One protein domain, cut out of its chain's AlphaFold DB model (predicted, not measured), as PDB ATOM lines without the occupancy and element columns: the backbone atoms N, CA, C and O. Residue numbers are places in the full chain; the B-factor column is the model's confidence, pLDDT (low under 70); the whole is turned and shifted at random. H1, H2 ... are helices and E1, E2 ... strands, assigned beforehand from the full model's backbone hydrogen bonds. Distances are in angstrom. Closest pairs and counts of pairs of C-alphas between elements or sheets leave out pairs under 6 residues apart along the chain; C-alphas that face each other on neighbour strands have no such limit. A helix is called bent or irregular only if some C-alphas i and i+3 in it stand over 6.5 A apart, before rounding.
ATOM      1  N   THR A  10     232.780 163.626 192.572       94.81
ATOM      2  CA  THR A  10     233.885 164.256 193.297       94.81
ATOM      3  C   THR A  10     234.854 163.187 193.770       94.81
ATOM      4  O   THR A  10     234.487 162.304 194.542       94.81
ATOM      5  N   THR A  11     236.103 163.282 193.326       95.69
ATOM      6  CA  THR A  11     237.200 162.418 193.759       95.69
ATOM      7  C   THR A  11     238.272 163.270 194.420       95.69
ATOM      8  O   THR A  11     238.826 164.180 193.808       95.69
ATOM      9  N   VAL A  12     238.591 162.956 195.674       94.25
ATOM     10  CA  VAL A  12     239.649 163.629 196.435       94.25
ATOM     11  C   VAL A  12     240.872 162.723 196.454       94.25
ATOM     12  O   VAL A  12     240.851 161.653 197.061       94.25
ATOM     13  N   ARG A  13     241.943 163.131 195.774       92.81
ATOM     14  CA  ARG A  13     243.202 162.382 195.722       92.81
ATOM     15  C   ARG A  13     244.205 163.042 196.653       92.81
ATOM     16  O   ARG A  13     244.549 164.207 196.478       92.81
ATOM     17  N   LEU A  14     244.684 162.282 197.630       89.38
ATOM     18  CA  LEU A  14     245.670 162.735 198.605       89.38
ATOM     19  C   LEU A  14     246.953 161.944 198.402       89.38
ATOM     20  O   LEU A  14     246.950 160.714 198.429       89.38
ATOM     21  N   TRP A  15     248.057 162.652 198.216       87.25
ATOM     22  CA  TRP A  15     249.385 162.067 198.159       87.25
ATOM     23  C   TRP A  15     250.200 162.594 199.331       87.25
ATOM     24  O   TRP A  15     250.417 163.795 199.438       87.25
ATOM     25  N   LYS A  16     250.643 161.696 200.211       82.56
ATOM     26  CA  LYS A  16     251.469 162.020 201.378       82.56
ATOM     27  C   LYS A  16     252.766 161.229 201.298       82.56
ATOM     28  O   LYS A  16     252.733 159.997 201.224       82.56
ATOM     29  N   LYS A  17     253.916 161.900 201.356       77.81
ATOM     30  CA  LYS A  17     255.202 161.195 201.433       77.81
ATOM     31  C   LYS A  17     255.318 160.497 202.788       77.81
ATOM     32  O   LYS A  17     255.292 161.130 203.841       77.81
ATOM     33  N   ARG A  18     255.480 159.173 202.772       69.69
ATOM     34  CA  ARG A  18     255.688 158.386 203.993       69.69
ATOM     35  C   ARG A  18     257.054 158.724 204.596       69.69
ATOM     36  O   ARG A  18     258.083 158.400 204.005       69.69
ATOM     37  N   GLN A  19     257.071 159.354 205.768       64.94
ATOM     38  CA  GLN A  19     258.305 159.530 206.533       64.94
ATOM     39  C   GLN A  19     258.646 158.234 207.280       64.94
ATOM     40  O   GLN A  19     257.789 157.630 207.927       64.94
ATOM     41  N   ARG A  20     259.893 157.762 207.148       60.19
ATOM     42  CA  ARG A  20     260.388 156.583 207.875       60.19
ATOM     43  C   ARG A  20     260.595 156.959 209.347       60.19
ATOM     44  O   ARG A  20     261.204 157.982 209.623       60.19
ATOM     45  N   GLY A  21     260.104 156.130 210.269       59.66
ATOM     46  CA  GLY A  21     260.376 156.253 211.710       59.66
ATOM     47  C   GLY A  21     259.317 156.973 212.555       59.66
ATOM     48  O   GLY A  21     259.380 156.881 213.776       59.66
ATOM     49  N   ILE A  22     258.308 157.618 211.955       60.41
ATOM     50  CA  ILE A  22     257.247 158.318 212.700       60.41
ATOM     51  C   ILE A  22     255.934 157.532 212.582       60.41
ATOM     52  O   ILE A  22     255.346 157.442 211.502       60.41
ATOM     53  N   LYS A  23     255.449 156.970 213.698       54.72
ATOM     54  CA  LYS A  23     254.064 156.478 213.819       54.72
ATOM     55  C   LYS A  23     253.131 157.690 213.895       54.72
ATOM     56  O   LYS A  23     252.767 158.126 214.979       54.72
ATOM     57  N   SER A  24     252.773 158.277 212.755       61.22
ATOM     58  CA  SER A  24     251.714 159.291 212.731       61.22
ATOM     59  C   SER A  24     250.354 158.597 212.724       61.22
ATOM     60  O   SER A  24     250.142 157.745 211.857       61.22
ATOM     61  N   ASN A  25     249.430 158.994 213.603       61.66
ATOM     62  CA  ASN A  25     248.006 158.685 213.438       61.66
ATOM     63  C   ASN A  25     247.575 159.182 212.051       61.66
ATOM     64  O   ASN A  25     247.539 160.383 211.797       61.66
ATOM     65  N   SER A  26     247.357 158.257 211.118       68.31
ATOM     66  CA  SER A  26     247.200 158.564 209.693       68.31
ATOM     67  C   SER A  26     245.739 158.711 209.273       68.31
ATOM     68  O   SER A  26     245.408 158.449 208.119       68.31
ATOM     69  N   THR A  27     244.862 159.091 210.198       76.75
ATOM     70  CA  THR A  27     243.459 159.357 209.881       76.75
ATOM     71  C   THR A  27     243.355 160.728 209.229       76.75
ATOM     72  O   THR A  27     243.849 161.721 209.761       76.75
ATOM     73  N   LEU A  28     242.731 160.774 208.056       81.38
ATOM     74  CA  LEU A  28     242.430 162.007 207.339       81.38
ATOM     75  C   LEU A  28     240.918 162.186 207.326       81.38
ATOM     76  O   LEU A  28     240.186 161.239 207.043       81.38
ATOM     77  N   TYR A  29     240.473 163.401 207.624       86.06
ATOM     78  CA  TYR A  29     239.067 163.774 207.564       86.06
ATOM     79  C   TYR A  29     238.850 164.670 206.352       86.06
ATOM     80  O   TYR A  29     239.592 165.630 206.141       86.06
ATOM     81  N   GLY A  30     237.840 164.335 205.557       89.50
ATOM     82  CA  GLY A  30     237.412 165.110 204.405       89.50
ATOM     83  C   GLY A  30     235.932 165.434 204.524       89.50
ATOM     84  O   GLY A  30     235.144 164.602 204.973       89.50
ATOM     85  N   ILE A  31     235.564 166.640 204.118       93.06
ATOM     86  CA  ILE A  31     234.184 167.109 204.064       93.06
ATOM     87  C   ILE A  31     233.901 167.474 202.613       93.06
ATOM     88  O   ILE A  31     234.666 168.223 202.008       93.06
ATOM     89  N   VAL A  32     232.812 166.941 202.063       94.31
ATOM     90  CA  VAL A  32     232.297 167.310 200.741       94.31
ATOM     91  C   VAL A  32     230.872 167.809 200.925       94.31
ATOM     92  O   VAL A  32     230.012 167.074 201.406       94.31
ATOM     93  N   VAL A  33     230.630 169.063 200.557       94.44
ATOM     94  CA  VAL A  33     229.315 169.704 200.614       94.44
ATOM     95  C   VAL A  33     228.889 170.042 199.197       94.44
ATOM     96  O   VAL A  33     229.616 170.717 198.477       94.44
ATOM     97  N   VAL A  34     227.708 169.578 198.798       94.38
ATOM     98  CA  VAL A  34     227.139 169.858 197.478       94.38
ATOM     99  C   VAL A  34     225.894 170.702 197.658       94.38
ATOM    100  O   VAL A  34     224.941 170.295 198.324       94.38
ATOM    101  N   TYR A  35     225.885 171.869 197.028       92.75
ATOM    102  CA  TYR A  35     224.770 172.790 197.121       92.75
ATOM    103  C   TYR A  35     223.864 172.660 195.903       92.75
ATOM    104  O   TYR A  35     224.275 172.926 194.776       92.75
ATOM    105  N   LYS A  36     222.597 172.303 196.132       90.12
ATOM    106  CA  LYS A  36     221.629 172.093 195.048       90.12
ATOM    107  C   LYS A  36     221.348 173.372 194.246       90.12
ATOM    108  O   LYS A  36     221.409 173.330 193.025       90.12
ATOM    109  N   ASN A  37     221.061 174.477 194.946       87.31
ATOM    110  CA  ASN A  37     220.539 175.727 194.368       87.31
ATOM    111  C   ASN A  37     221.312 176.979 194.821       87.31
ATOM    112  O   ASN A  37     220.818 178.092 194.670       87.31
ATOM    113  N   MET A  38     222.505 176.823 195.410       87.81
ATOM    114  CA  MET A  38     223.227 177.976 195.962       87.81
ATOM    115  C   MET A  38     223.677 178.961 194.872       87.81
ATOM    116  O   MET A  38     223.775 180.152 195.138       87.81
ATOM    117  N   SER A  39     223.861 178.489 193.634       82.88
ATOM    118  CA  SER A  39     224.204 179.318 192.471       82.88
ATOM    119  C   SER A  39     223.219 180.469 192.229       82.88
ATOM    120  O   SER A  39     223.639 181.515 191.753       82.88
ATOM    121  N   HIS A  40     221.945 180.326 192.611       84.44
ATOM    122  CA  HIS A  40     220.932 181.379 192.455       84.44
ATOM    123  C   HIS A  40     221.109 182.573 193.402       84.44
ATOM    124  O   HIS A  40     220.525 183.624 193.157       84.44
ATOM    125  N   PHE A  41     221.882 182.418 194.480       86.88
ATOM    126  CA  PHE A  41     222.164 183.499 195.430       86.88
ATOM    127  C   PHE A  41     223.446 184.266 195.087       86.88
ATOM    128  O   PHE A  41     223.753 185.265 195.735       86.88
ATOM    129  N   PHE A  42     224.196 183.810 194.082       84.19
ATOM    130  CA  PHE A  42     225.354 184.523 193.564       84.19
ATOM    131  C   PHE A  42     224.943 185.497 192.450       84.19
ATOM    132  O   PHE A  42     223.919 185.287 191.793       84.19
ATOM    133  N   PRO A  43     225.736 186.556 192.208       84.38
ATOM    134  CA  PRO A  43     225.575 187.418 191.045       84.38
ATOM    135  C   PRO A  43     225.386 186.624 189.749       84.38
ATOM    136  O   PRO A  43     226.131 185.688 189.459       84.38
ATOM    137  N   ALA A  44     224.402 187.032 188.945       83.88
ATOM    138  CA  ALA A  44     224.113 186.381 187.668       83.88
ATOM    139  C   ALA A  44     225.269 186.520 186.663       83.88
ATOM    140  O   ALA A  44     225.468 185.641 185.827       83.88
ATOM    141  N   THR A  45     226.014 187.628 186.737       86.56
ATOM    142  CA  THR A  45     227.220 187.885 185.943       86.56
ATOM    143  C   THR A  45     228.260 188.570 186.813       86.56
ATOM    144  O   THR A  45     227.941 189.493 187.562       86.56
ATOM    145  N   TYR A  46     229.498 188.124 186.682       87.19
ATOM    146  CA  TYR A  46     230.681 188.773 187.217       87.19
ATOM    147  C   TYR A  46     231.475 189.393 186.073       87.19
ATOM    148  O   TYR A  46     231.468 188.866 184.961       87.19
ATOM    149  N   VAL A  47     232.177 190.484 186.367       88.50
ATOM    150  CA  VAL A  47     233.049 191.170 185.412       88.50
ATOM    151  C   VAL A  47     234.401 191.399 186.073       88.50
ATOM    152  O   VAL A  47     234.460 191.825 187.228       88.50
ATOM    153  N   LYS A  48     235.481 191.091 185.356       85.62
ATOM    154  CA  LYS A  48     236.858 191.341 185.786       85.62
ATOM    155  C   LYS A  48     237.648 191.956 184.638       85.62
ATOM    156  O   LYS A  48     237.752 191.335 183.585       85.62
ATOM    157  N   GLU A  49     238.232 193.127 184.866       85.75
ATOM    158  CA  GLU A  49     239.187 193.721 183.928       85.75
ATOM    159  C   GLU A  49     240.464 192.865 183.890       85.75
ATOM    160  O   GLU A  49     240.978 192.423 184.926       85.75
ATOM    161  N   LEU A  50     240.931 192.561 182.684       82.94
ATOM    162  CA  LEU A  50     242.162 191.828 182.413       82.94
ATOM    163  C   LEU A  50     243.324 192.806 182.206       82.94
ATOM    164  O   LEU A  50     243.126 193.966 181.858       82.94
ATOM    165  N   ASP A  51     244.555 192.310 182.340       84.81
ATOM    166  CA  ASP A  51     245.772 193.125 182.191       84.81
ATOM    167  C   ASP A  51     245.923 193.749 180.788       84.81
ATOM    168  O   ASP A  51     246.646 194.727 180.608       84.81
ATOM    169  N   ASP A  52     245.235 193.194 179.784       82.56
ATOM    170  CA  ASP A  52     245.176 193.716 178.415       82.56
ATOM    171  C   ASP A  52     244.118 194.826 178.217       82.56
ATOM    172  O   ASP A  52     243.939 195.318 177.101       82.56
ATOM    173  N   GLY A  53     243.424 195.237 179.286       81.31
ATOM    174  CA  GLY A  53     242.386 196.274 179.288       81.31
ATOM    175  C   GLY A  53     241.022 195.817 178.756       81.31
ATOM    176  O   GLY A  53     240.125 196.650 178.561       81.31
ATOM    177  N   THR A  54     240.858 194.517 178.481       85.75
ATOM    178  CA  THR A  54     239.567 193.912 178.123       85.75
ATOM    179  C   THR A  54     238.835 193.381 179.350       85.75
ATOM    180  O   THR A  54     239.452 193.047 180.357       85.75
ATOM    181  N   ASP A  55     237.510 193.275 179.261       87.31
ATOM    182  CA  ASP A  55     236.699 192.750 180.355       87.31
ATOM    183  C   ASP A  55     236.402 191.263 180.141       87.31
ATOM    184  O   ASP A  55     235.997 190.820 179.059       87.31
ATOM    185  N   LEU A  56     236.589 190.472 181.194       88.88
ATOM    186  CA  LEU A  56     236.144 189.090 181.271       88.88
ATOM    187  C   LEU A  56     234.791 189.039 181.971       88.88
ATOM    188  O   LEU A  56     234.696 189.298 183.172       88.88
ATOM    189  N   GLU A  57     233.760 188.637 181.236       90.94
ATOM    190  CA  GLU A  57     232.462 188.305 181.808       90.94
ATOM    191  C   GLU A  57     232.405 186.819 182.144       90.94
ATOM    192  O   GLU A  57     232.796 185.967 181.337       90.94
ATOM    193  N   PHE A  58     231.891 186.482 183.326       91.44
ATOM    194  CA  PHE A  58     231.725 185.089 183.721       91.44
ATOM    195  C   PHE A  58     230.470 184.830 184.551       91.44
ATOM    196  O   PHE A  58     230.015 185.673 185.324       91.44
ATOM    197  N   ARG A  59     229.889 183.639 184.368       92.38
ATOM    198  CA  ARG A  59     228.628 183.204 184.993       92.38
ATOM    199  C   ARG A  59     228.741 181.773 185.489       92.38
ATOM    200  O   ARG A  59     229.294 180.933 184.786       92.38
ATOM    201  N   ILE A  60     228.188 181.476 186.662       93.81
ATOM    202  CA  ILE A  60     228.150 180.105 187.188       93.81
ATOM    203  C   ILE A  60     227.200 179.261 186.325       93.81
ATOM    204  O   ILE A  60     226.050 179.637 186.118       93.81
ATOM    205  N   ASN A  61     227.666 178.102 185.855       93.19
ATOM    206  CA  ASN A  61     226.904 177.158 185.029       93.19
ATOM    207  C   ASN A  61     226.906 175.726 185.591       93.19
ATOM    208  O   ASN A  61     226.660 174.762 184.873       93.19
ATOM    209  N   SER A  62     227.171 175.563 186.883       94.06
ATOM    210  CA  SER A  62     226.999 174.293 187.593       94.06
ATOM    211  C   SER A  62     226.487 174.532 189.009       94.06
ATOM    212  O   SER A  62     226.312 175.664 189.465       94.06
ATOM    213  N   ARG A  63     226.285 173.440 189.744       93.69
ATOM    214  CA  ARG A  63     226.190 173.489 191.204       93.69
ATOM    215  C   ARG A  63     227.532 173.853 191.823       93.69
ATOM    216  O   ARG A  63     228.575 173.676 191.194       93.69
ATOM    217  N   LEU A  64     227.482 174.307 193.073       94.56
ATOM    218  CA  LEU A  64     228.678 174.527 193.872       94.56
ATOM    219  C   LEU A  64     229.002 173.270 194.673       94.56
ATOM    220  O   LEU A  64     228.115 172.672 195.294       94.56
ATOM    221  N   ILE A  65     230.279 172.910 194.692       95.88
ATOM    222  CA  ILE A  65     230.810 171.848 195.546       95.88
ATOM    223  C   ILE A  65     231.924 172.437 196.397       95.88
ATOM    224  O   ILE A  65     232.860 173.019 195.863       95.88
ATOM    225  N   THR A  66     231.851 172.265 197.711       95.62
ATOM    226  CA  THR A  66     232.945 172.596 198.625       95.62
ATOM    227  C   THR A  66     233.600 171.313 199.098       95.62
ATOM    228  O   THR A  66     232.928 170.411 199.595       95.62
ATOM    229  N   VAL A  67     234.919 171.240 198.968       95.62
ATOM    230  CA  VAL A  67     235.742 170.171 199.527       95.62
ATOM    231  C   VAL A  67     236.692 170.786 200.539       95.62
ATOM    232  O   VAL A  67     237.409 171.726 200.213       95.62
ATOM    233  N   ALA A  68     236.737 170.233 201.745       92.62
ATOM    234  CA  ALA A  68     237.689 170.618 202.779       92.62
ATOM    235  C   ALA A  68     238.386 169.377 203.338       92.62
ATOM    236  O   ALA A  68     237.741 168.363 203.600       92.62
ATOM    237  N   VAL A  69     239.700 169.466 203.554       89.81
ATOM    238  CA  VAL A  69     240.495 168.402 204.189       89.81
ATOM    239  C   VAL A  69     241.309 169.018 205.339       89.81
ATOM    240  O   VAL A  69     242.506 169.248 205.187       89.81
ATOM    241  N   PRO A  70     240.676 169.339 206.489       81.81
ATOM    242  CA  PRO A  70     241.246 170.241 207.501       81.81
ATOM    243  C   PRO A  70     242.577 169.779 208.101       81.81
ATOM    244  O   PRO A  70     243.410 170.592 208.482       81.81
ATOM    245  N   THR A  71     242.790 168.465 208.195       77.31
ATOM    246  CA  THR A  71     243.991 167.875 208.807       77.31
ATOM    247  C   THR A  71     245.101 167.574 207.795       77.31
ATOM    248  O   THR A  71     246.117 166.977 208.159       77.31
ATOM    249  N   PHE A  72     244.916 167.922 206.519       78.69
ATOM    250  CA  PHE A  72     245.909 167.689 205.475       78.69
ATOM    251  C   PHE A  72     246.775 168.931 205.283       78.69
ATOM    252  O   PHE A  72     246.357 169.912 204.675       78.69
ATOM    253  N   ASN A  73     247.999 168.879 205.808       72.38
ATOM    254  CA  ASN A  73     248.962 169.955 205.626       72.38
ATOM    255  C   ASN A  73     249.558 169.898 204.212       72.38
ATOM    256  O   ASN A  73     250.207 168.908 203.851       72.38
ATOM    257  N   LEU A  74     249.324 170.955 203.435       69.19
ATOM    258  CA  LEU A  74     249.950 171.181 202.138       69.19
ATOM    259  C   LEU A  74     251.381 171.664 202.363       69.19
ATOM    260  O   LEU A  74     251.640 172.835 202.616       69.19
ATOM    261  N   ASP A  75     252.325 170.741 202.263       73.25
ATOM    262  CA  ASP A  75     253.753 171.030 202.261       73.25
ATOM    263  C   ASP A  75     254.373 170.514 200.950       73.25
ATOM    264  O   ASP A  75     253.712 169.879 200.128       73.25
ATOM    265  N   LYS A  76     255.668 170.765 200.716       72.31
ATOM    266  CA  LYS A  76     256.352 170.391 199.456       72.31
ATOM    267  C   LYS A  76     256.216 168.898 199.089       72.31
ATOM    268  O   LYS A  76     256.452 168.515 197.942       72.31
ATOM    269  N   HIS A  77     255.873 168.049 200.055       78.69
ATOM    270  CA  HIS A  77     255.819 166.598 199.918       78.69
ATOM    271  C   HIS A  77     254.402 166.028 199.990       78.69
ATOM    272  O   HIS A  77     254.241 164.823 199.786       78.69
ATOM    273  N   ASN A  78     253.397 166.858 200.256       85.38
ATOM    274  CA  ASN A  78     252.003 166.462 200.322       85.38
ATOM    275  C   ASN A  78     251.236 167.198 199.225       85.38
ATOM    276  O   ASN A  78     251.279 168.420 199.130       85.38
ATOM    277  N   LYS A  79     250.535 166.454 198.372       89.69
ATOM    278  CA  LYS A  79     249.744 167.019 197.274       89.69
ATOM    279  C   LYS A  79     248.295 166.589 197.407       89.69
ATOM    280  O   LYS A  79     248.026 165.430 197.721       89.69
ATOM    281  N   ILE A  80     247.384 167.508 197.122       91.94
ATOM    282  CA  ILE A  80     245.960 167.227 196.968       91.94
ATOM    283  C   ILE A  80     245.564 167.477 195.518       91.94
ATOM    284  O   ILE A  80     246.090 168.375 194.870       91.94
ATOM    285  N   TRP A  81     244.649 166.664 195.008       94.31
ATOM    286  CA  TRP A  81     243.977 166.922 193.745       94.31
ATOM    287  C   TRP A  81     242.494 166.662 193.916       94.31
ATOM    288  O   TRP A  81     242.095 165.588 194.374       94.31
ATOM    289  N   ILE A  82     241.689 167.647 193.545       96.12
ATOM    290  CA  ILE A  82     240.238 167.533 193.510       96.12
ATOM    291  C   ILE A  82     239.845 167.344 192.051       96.12
ATOM    292  O   ILE A  82     240.059 168.229 191.225       96.12
ATOM    293  N   ASP A  83     239.335 166.159 191.744       96.31
ATOM    294  CA  ASP A  83     238.872 165.768 190.417       96.31
ATOM    295  C   ASP A  83     237.341 165.742 190.436       96.31
ATOM    296  O   ASP A  83     236.723 165.001 191.211       96.31
ATOM    297  N   LEU A  84     236.739 166.627 189.646       96.81
ATOM    298  CA  LEU A  84     235.307 166.887 189.626       96.81
ATOM    299  C   LEU A  84     234.758 166.629 188.229       96.81
ATOM    300  O   LEU A  84     235.313 167.110 187.248       96.81
ATOM    301  N   GLN A  85     233.620 165.951 188.149       95.81
ATOM    302  CA  GLN A  85     232.776 165.923 186.958       95.81
ATOM    303  C   GLN A  85     231.489 166.669 187.303       95.81
ATOM    304  O   GLN A  85     230.684 166.163 188.085       95.81
ATOM    305  N   LEU A  86     231.334 167.881 186.771       94.69
ATOM    306  CA  LEU A  86     230.242 168.796 187.109       94.69
ATOM    307  C   LEU A  86     229.296 168.950 185.923       94.69
ATOM    308  O   LEU A  86     229.729 169.339 184.835       94.69
ATOM    309  N   LYS A  87     228.008 168.677 186.135       93.19
ATOM    310  CA  LYS A  87     226.978 168.826 185.103       93.19
ATOM    311  C   LYS A  87     226.649 170.298 184.869       93.19
ATOM    312  O   LYS A  87     226.573 171.094 185.811       93.19
ATOM    313  N   HIS A  88     226.422 170.650 183.610       92.06
ATOM    314  CA  HIS A  88     226.001 171.993 183.235       92.06
ATOM    315  C   HIS A  88     224.532 172.230 183.595       92.06
ATOM    316  O   HIS A  88     223.693 171.337 183.458       92.06
ATOM    317  N   ILE A  89     224.209 173.442 184.045       90.31
ATOM    318  CA  ILE A  89     222.818 173.879 184.243       90.31
ATOM    319  C   ILE A  89     222.202 174.268 182.896       90.31
ATOM    320  O   ILE A  89     221.043 173.953 182.627       90.31
ATOM    321  N   GLN A  90     222.977 174.949 182.054       86.00
ATOM    322  CA  GLN A  90     222.598 175.379 180.715       86.00
ATOM    323  C   GLN A  90     223.603 174.854 179.696       86.00
ATOM    324  O   GLN A  90     224.808 174.816 179.957       86.00
ATOM    325  N   ASN A  91     223.106 174.486 178.517       81.25
ATOM    326  CA  ASN A  91     223.970 174.088 177.413       81.25
ATOM    327  C   ASN A  91     224.850 175.268 176.989       81.25
ATOM    328  O   ASN A  91     224.379 176.401 176.872       81.25
ATOM    329  N   GLN A  92     226.123 174.985 176.733       76.00
ATOM    330  CA  GLN A  92     227.063 175.968 176.215       76.00
ATOM    331  C   GLN A  92     226.613 176.444 174.825       76.00
ATOM    332  O   GLN A  92     226.388 175.634 173.927       76.00
ATOM    333  N   SER A  93     226.515 177.760 174.627       72.19
ATOM    334  CA  SER A  93     226.448 178.340 173.284       72.19
ATOM    335  C   SER A  93     227.858 178.614 172.759       72.19
ATOM    336  O   SER A  93     228.760 178.912 173.535       72.19
ATOM    337  N   ASN A  94     228.046 178.590 171.437       72.06
ATOM    338  CA  ASN A  94     229.362 178.746 170.789       72.06
ATOM    339  C   ASN A  94     230.112 180.051 171.135       72.06
ATOM    340  O   ASN A  94     231.302 180.159 170.867       72.06
ATOM    341  N   SER A  95     229.425 181.053 171.687       79.38
ATOM    342  CA  SER A  95     229.996 182.342 172.092       79.38
ATOM    343  C   SER A  95     230.632 182.352 173.487       79.38
ATOM    344  O   SER A  95     231.319 183.316 173.818       79.38
ATOM    345  N   TRP A  96     230.402 181.323 174.305       85.88
ATOM    346  CA  TRP A  96     230.941 181.220 175.660       85.88
ATOM    347  C   TRP A  96     231.926 180.062 175.747       85.88
ATOM    348  O   TRP A  96     231.673 178.981 175.219       85.88
ATOM    349  N   ASN A  97     233.023 180.267 176.462       89.25
ATOM    350  CA  ASN A  97     233.960 179.224 176.850       89.25
ATOM    351  C   ASN A  97     233.558 178.630 178.202       89.25
ATOM    352  O   ASN A  97     232.803 179.235 178.961       89.25
ATOM    353  N   LEU A  98     234.073 177.444 178.513       91.50
ATOM    354  CA  LEU A  98     233.912 176.818 179.820       91.50
ATOM    355  C   LEU A  98     235.213 176.936 180.608       91.50
ATOM    356  O   LEU A  98     236.308 176.770 180.071       91.50
ATOM    357  N   SER A  99     235.104 177.224 181.897       93.19
ATOM    358  CA  SER A  99     236.251 177.313 182.800       93.19
ATOM    359  C   SER A  99     235.889 176.742 184.165       93.19
ATOM    360  O   SER A  99     234.731 176.781 184.579       93.19
ATOM    361  N   CYS A 100     236.870 176.190 184.869       96.00
ATOM    362  CA  CYS A 100     236.684 175.680 186.221       96.00
ATOM    363  C   CYS A 100     237.092 176.764 187.211       96.00
ATOM    364  O   CYS A 100     238.252 177.165 187.240       96.00
ATOM    365  N   GLY A 101     236.140 177.236 188.008       95.25
ATOM    366  CA  GLY A 101     236.401 178.207 189.056       95.25
ATOM    367  C   GLY A 101     236.700 177.531 190.381       95.25
ATOM    368  O   GLY A 101     236.034 176.571 190.776       95.25
ATOM    369  N   PHE A 102     237.691 178.074 191.068       96.00
ATOM    370  CA  PHE A 102     238.095 177.730 192.417       96.00
ATOM    371  C   PHE A 102     237.972 178.966 193.297       96.00
ATOM    372  O   PHE A 102     238.383 180.052 192.909       96.00
ATOM    373  N   MET A 103     237.412 178.804 194.485       94.06
ATOM    374  CA  MET A 103     237.358 179.841 195.501       94.06
ATOM    375  C   MET A 103     237.948 179.286 196.790       94.06
ATOM    376  O   MET A 103     237.491 178.261 197.313       94.06
ATOM    377  N   ASP A 104     238.976 179.967 197.279       87.56
ATOM    378  CA  ASP A 104     239.595 179.696 198.568       87.56
ATOM    379  C   ASP A 104     238.864 180.451 199.697       87.56
ATOM    380  O   ASP A 104     237.742 180.938 199.543       87.56
ATOM    381  N   VAL A 105     239.499 180.539 200.866       80.56
ATOM    382  CA  VAL A 105     238.945 181.233 202.038       80.56
ATOM    383  C   VAL A 105     238.862 182.757 201.881       80.56
ATOM    384  O   VAL A 105     238.198 183.398 202.690       80.56
ATOM    385  N   THR A 106     239.502 183.348 200.865       82.56
ATOM    386  CA  THR A 106     239.442 184.796 200.597       82.56
ATOM    387  C   THR A 106     238.118 185.219 199.963       82.56
ATOM    388  O   THR A 106     237.774 186.399 199.994       82.56
ATOM    389  N   GLY A 107     237.359 184.267 199.408       82.75
ATOM    390  CA  GLY A 107     236.050 184.525 198.807       82.75
ATOM    391  C   GLY A 107     236.096 185.065 197.374       82.75
ATOM    392  O   GLY A 107     235.069 185.513 196.868       82.75
ATOM    393  N   SER A 108     237.257 185.029 196.710       87.56
ATOM    394  CA  SER A 108     237.399 185.412 195.301       87.56
ATOM    395  C   SER A 108     237.478 184.188 194.387       87.56
ATOM    396  O   SER A 108     238.124 183.195 194.720       87.56
ATOM    397  N   TRP A 109     236.833 184.265 193.222       91.25
ATOM    398  CA  TRP A 109     236.902 183.218 192.205       91.25
ATOM    399  C   TRP A 109     238.188 183.335 191.380       91.25
ATOM    400  O   TRP A 109     238.427 184.335 190.701       91.25
ATOM    401  N   ASP A 110     238.976 182.268 191.378       92.38
ATOM    402  CA  ASP A 110     240.098 182.041 190.482       92.38
ATOM    403  C   ASP A 110     239.711 181.021 189.402       92.38
ATOM    404  O   ASP A 110     239.400 179.864 189.686       92.38
ATOM    405  N   LEU A 111     239.733 181.462 188.145       93.31
ATOM    406  CA  LEU A 111     239.387 180.655 186.972       93.31
ATOM    407  C   LEU A 111     240.614 179.999 186.310       93.31
ATOM    408  O   LEU A 111     240.454 179.262 185.340       93.31
ATOM    409  N   ASN A 112     241.826 180.269 186.811       91.69
ATOM    410  CA  ASN A 112     243.094 179.830 186.223       91.69
ATOM    411  C   ASN A 112     243.755 178.685 187.007       91.69
ATOM    412  O   ASN A 112     244.548 177.934 186.443       91.69
ATOM    413  N   SER A 113     243.446 178.542 188.300       92.50
ATOM    414  CA  SER A 113     244.043 177.502 189.154       92.50
ATOM    415  C   SER A 113     243.667 176.071 188.758       92.50
ATOM    416  O   SER A 113     244.422 175.137 189.031       92.50
ATOM    417  N   CYS A 114     242.494 175.875 188.153       95.38
ATOM    418  CA  CYS A 114     241.988 174.557 187.784       95.38
ATOM    419  C   CYS A 114     242.083 174.316 186.281       95.38
ATOM    420  O   CYS A 114     241.804 175.196 185.472       95.38
ATOM    421  N   ILE A 115     242.386 173.076 185.906       95.19
ATOM    422  CA  ILE A 115     242.371 172.641 184.510       95.19
ATOM    423  C   ILE A 115     240.953 172.183 184.168       95.19
ATOM    424  O   ILE A 115     240.418 171.285 184.822       95.19
ATOM    425  N   ALA A 116     240.363 172.799 183.144       93.75
ATOM    426  CA  ALA A 116     239.079 172.406 182.580       93.75
ATOM    427  C   ALA A 116     239.301 171.513 181.356       93.75
ATOM    428  O   ALA A 116     239.809 171.962 180.332       93.75
ATOM    429  N   ASN A 117     238.888 170.253 181.457       90.31
ATOM    430  CA  ASN A 117     238.821 169.337 180.330       90.31
ATOM    431  C   ASN A 117     237.367 169.272 179.860       90.31
ATOM    432  O   ASN A 117     236.493 168.748 180.559       90.31
ATOM    433  N   THR A 118     237.111 169.826 178.681       80.44
ATOM    434  CA  THR A 118     235.785 169.870 178.053       80.44
ATOM    435  C   THR A 118     235.891 169.428 176.609       80.44
ATOM    436  O   THR A 118     236.822 169.856 175.922       80.44
ATOM    437  N   SER A 119     234.926 168.649 176.122       69.88
ATOM    438  CA  SER A 119     234.712 168.514 174.684       69.88
ATOM    439  C   SER A 119     233.497 169.350 174.246       69.88
ATOM    440  O   SER A 119     232.538 169.487 175.013       69.88
ATOM    441  N   PRO A 120     233.535 169.995 173.062       64.75
ATOM    442  CA  PRO A 120     232.412 170.794 172.579       64.75
ATOM    443  C   PRO A 120     231.131 169.954 172.495       64.75
ATOM    444  O   PRO A 120     231.106 168.934 171.811       64.75
ATOM    445  N   GLY A 121     230.065 170.397 173.166       68.94
ATOM    446  CA  GLY A 121     228.775 169.697 173.200       68.94
ATOM    447  C   GLY A 121     228.580 168.736 174.377       68.94
ATOM    448  O   GLY A 121     227.482 168.198 174.524       68.94
ATOM    449  N   ASP A 122     229.584 168.551 175.239       80.19
ATOM    450  CA  ASP A 122     229.399 167.811 176.489       80.19
ATOM    451  C   ASP A 122     228.455 168.549 177.442       80.19
ATOM    452  O   ASP A 122     228.532 169.762 177.610       80.19
ATOM    453  N   ALA A 123     227.611 167.789 178.142       88.38
ATOM    454  CA  ALA A 123     226.725 168.303 179.191       88.38
ATOM    455  C   ALA A 123     227.404 168.396 180.575       88.38
ATOM    456  O   ALA A 123     226.735 168.624 181.587       88.38
ATOM    457  N   ALA A 124     228.712 168.142 180.650       91.94
ATOM    458  CA  ALA A 124     229.487 168.175 181.881       91.94
ATOM    459  C   ALA A 124     230.938 168.583 181.614       91.94
ATOM    460  O   ALA A 124     231.499 168.288 180.563       91.94
ATOM    461  N   THR A 125     231.565 169.215 182.602       94.00
ATOM    462  CA  THR A 125     232.986 169.582 182.565       94.00
ATOM    463  C   THR A 125     233.764 168.760 183.577       94.00
ATOM    464  O   THR A 125     233.335 168.609 184.724       94.00
ATOM    465  N   HIS A 126     234.937 168.276 183.168       95.56
ATOM    466  CA  HIS A 126     235.913 167.695 184.081       95.56
ATOM    467  C   HIS A 126     236.863 168.784 184.590       95.56
ATOM    468  O   HIS A 126     237.581 169.395 183.803       95.56
ATOM    469  N   CYS A 127     236.876 169.015 185.900       96.88
ATOM    470  CA  CYS A 127     237.763 169.973 186.553       96.88
ATOM    471  C   CYS A 127     238.808 169.242 187.389       96.88
ATOM    472  O   CYS A 127     238.458 168.451 188.264       96.88
ATOM    473  N   LEU A 128     240.082 169.558 187.167       96.81
ATOM    474  CA  LEU A 128     241.185 169.100 188.004       96.81
ATOM    475  C   LEU A 128     241.812 170.294 188.724       96.81
ATOM    476  O   LEU A 128     242.426 171.154 188.092       96.81
ATOM    477  N   CYS A 129     241.675 170.327 190.045       95.81
ATOM    478  CA  CYS A 129     242.128 171.435 190.881       95.81
ATOM    479  C   CYS A 129     243.218 170.987 191.873       95.81
ATOM    480  O   CYS A 129     243.084 169.916 192.472       95.81
ATOM    481  N   PRO A 130     244.274 171.792 192.093       93.38
ATOM    482  CA  PRO A 130     245.412 171.422 192.942       93.38
ATOM    483  C   PRO A 130     245.194 171.672 194.444       93.38
ATOM    484  O   PRO A 130     246.053 171.317 195.244       93.38
ATOM    485  N   ASN A 131     244.079 172.295 194.835       92.12
ATOM    486  CA  ASN A 131     243.778 172.690 196.213       92.12
ATOM    487  C   ASN A 131     242.343 172.307 196.586       92.12
ATOM    488  O   ASN A 131     241.508 172.136 195.705       92.12
ATOM    489  N   SER A 132     242.053 172.195 197.886       93.25
ATOM    490  CA  SER A 132     240.686 172.093 198.417       93.25
ATOM    491  C   SER A 132     240.058 173.479 198.579       93.25
ATOM    492  O   SER A 132     240.742 174.408 198.999       93.25
ATOM    493  N   GLY A 133     238.766 173.609 198.307       95.00
ATOM    494  CA  GLY A 133     238.014 174.855 198.436       95.00
ATOM    495  C   GLY A 133     236.613 174.690 197.869       95.00
ATOM    496  O   GLY A 133     236.052 173.595 197.917       95.00
ATOM    497  N   THR A 134     236.048 175.765 197.331       95.88
ATOM    498  CA  THR A 134     234.748 175.737 196.651       95.88
ATOM    499  C   THR A 134     234.935 175.796 195.144       95.88
ATOM    500  O   THR A 134     235.761 176.554 194.648       95.88
ATOM    501  N   PHE A 135     234.168 174.994 194.414       96.81
ATOM    502  CA  PHE A 135     234.312 174.804 192.978       96.81
ATOM    503  C   PHE A 135     232.985 174.972 192.257       96.81
ATOM    504  O   PHE A 135     231.932 174.579 192.774       96.81
ATOM    505  N   ALA A 136     233.062 175.495 191.039       96.12
ATOM    506  CA  ALA A 136     231.965 175.518 190.084       96.12
ATOM    507  C   ALA A 136     232.501 175.599 188.647       96.12
ATOM    508  O   ALA A 136     233.633 176.022 188.411       96.12
ATOM    509  N   VAL A 137     231.680 175.216 187.677       95.12
ATOM    510  CA  VAL A 137     231.913 175.487 186.256       95.12
ATOM    511  C   VAL A 137     231.372 176.867 185.941       95.12
ATOM    512  O   VAL A 137     230.263 177.217 186.349       95.12
ATOM    513  N   PHE A 138     232.137 177.628 185.174       93.94
ATOM    514  CA  PHE A 138     231.771 178.943 184.689       93.94
ATOM    515  C   PHE A 138     231.664 178.946 183.170       93.94
ATOM    516  O   PHE A 138     232.479 178.334 182.481       93.94
ATOM    517  N   LEU A 139     230.676 179.677 182.664       92.12
ATOM    518  CA  LEU A 139     230.690 180.196 181.304       92.12
ATOM    519  C   LEU A 139     231.504 181.486 181.318       92.12
ATOM    520  O   LEU A 139     231.220 182.367 182.129       92.12
ATOM    521  N   THR A 140     232.500 181.598 180.446       91.00
ATOM    522  CA  THR A 140     233.386 182.760 180.335       91.00
ATOM    523  C   THR A 140     233.347 183.329 178.920       91.00
ATOM    524  O   THR A 140     233.389 182.593 177.937       91.00
ATOM    525  N   ALA A 141     233.251 184.646 178.795       89.38
ATOM    526  CA  ALA A 141     233.333 185.337 177.517       89.38
ATOM    527  C   ALA A 141     234.197 186.579 177.685       89.38
ATOM    528  O   ALA A 141     234.077 187.315 178.664       89.38
ATOM    529  N   ARG A 142     235.081 186.818 176.717       84.25
ATOM    530  CA  ARG A 142     235.783 188.096 176.637       84.25
ATOM    531  C   ARG A 142     234.856 189.102 175.976       84.25
ATOM    532  O   ARG A 142     234.454 188.904 174.828       84.25
ATOM    533  N   ALA A 143     234.540 190.179 176.683       68.94
ATOM    534  CA  ALA A 143     233.872 191.316 176.091       68.94
ATOM    535  C   ALA A 143     234.903 192.074 175.246       68.94
ATOM    536  O   ALA A 143     235.767 192.794 175.749       68.94
ATOM    537  N   VAL A 144     234.830 191.901 173.926       58.44
ATOM    538  CA  VAL A 144     235.447 192.864 173.014       58.44
ATOM    539  C   VAL A 144     234.670 194.157 173.218       58.44
ATOM    540  O   VAL A 144     233.447 194.128 173.100       58.44
TER     541      VAL A 144
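AT A GLANCE: This is residues 10 to 144 of the 165 residues of the protein "GPS domain-containing protein" of Apis cerana (UniProt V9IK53). Two sheets lie partly face to face as a sandwich, their strands crossed: a strongly twisted, branched sheet of E2, E3, E4, E5, E7 and E10, and a smaller sheet in the order E1, E6, E9, E8. The bent strand E10 pairs with E4, E5 and E7; its last residues and the hairpin of E3 and E4 reach past the smaller sheet, while residues 20 to 25 stick out at the opposite end of the long axis. The printed part has 135 residues with one named helix and ten named strands, in the order E1, E2, H1, E3 to E10; neighbour strands are antiparallel. The class is mostly strand, with under half of the residues in named elements. The whole is only just compact, close to loose, with a radius of gyration of the C-alphas of 16.8 A, and elongated, spanning 59 by 33 by 28 A.

HOW THE PARTS SIT: E10, residues 134 to 143, bends by 61 degrees at residue 137. On one side of it lie E4, residues 55 to 60, and E5, residues 64 to 68; on the other side lies E7, residues 97 to 103. Within hydrogen-bond range are N 57 and O 141, 2.9 A, N 65 and O 135, 3.0 A, and N 99 and O 138, 2.9 A. E3, residues 46 to 49, forms a hairpin with E4, with N 48 and O 56 at 2.9 A. E2, residues 31 to 35, is the antiparallel neighbour of E5, with N 33 and O 66 at 2.8 A. H1, residues 38 to 41, only grazes this sheet with residues 38 to 40; it is too short for an O i to N i+4 pair, and its one O i to N i+3 pair is within range. In the other sheet, E6, residues 78 to 87, has E1, residues 10 to 16, as a neighbour, with N 13 and O 81 at 2.8 A, and E9, residues 124 to 129, with N 84 and O 127 at 2.9 A. E8, residues 115 to 117, forms a hairpin with E9, with N 117 and O 126 at 2.8 A. The two sheets' strands stand at 57 degrees; the closest C-alphas of E7 and E8 are those of Cys 100 and Ala 116, 5.5 A apart.

IN THESE COORDINATES: E1 begins at C-alpha 10, (233.885, 164.256, 193.297). E6 is 29.4 A long, E10 25.8 A, E1 19.5 A and E7 19.0 A. E10 ends at C-alpha 143, (233.872, 191.316, 176.091).

THE WHOLE: The C-alphas farthest apart are those of Gly 21 and Val 144, 58.8 A. The printed part has no cut. The links E1 to E2 and E7 to E8 are long. The pLDDT is under 70 at residues 18 to 26, 74, 119 to 121 and 143 to 144.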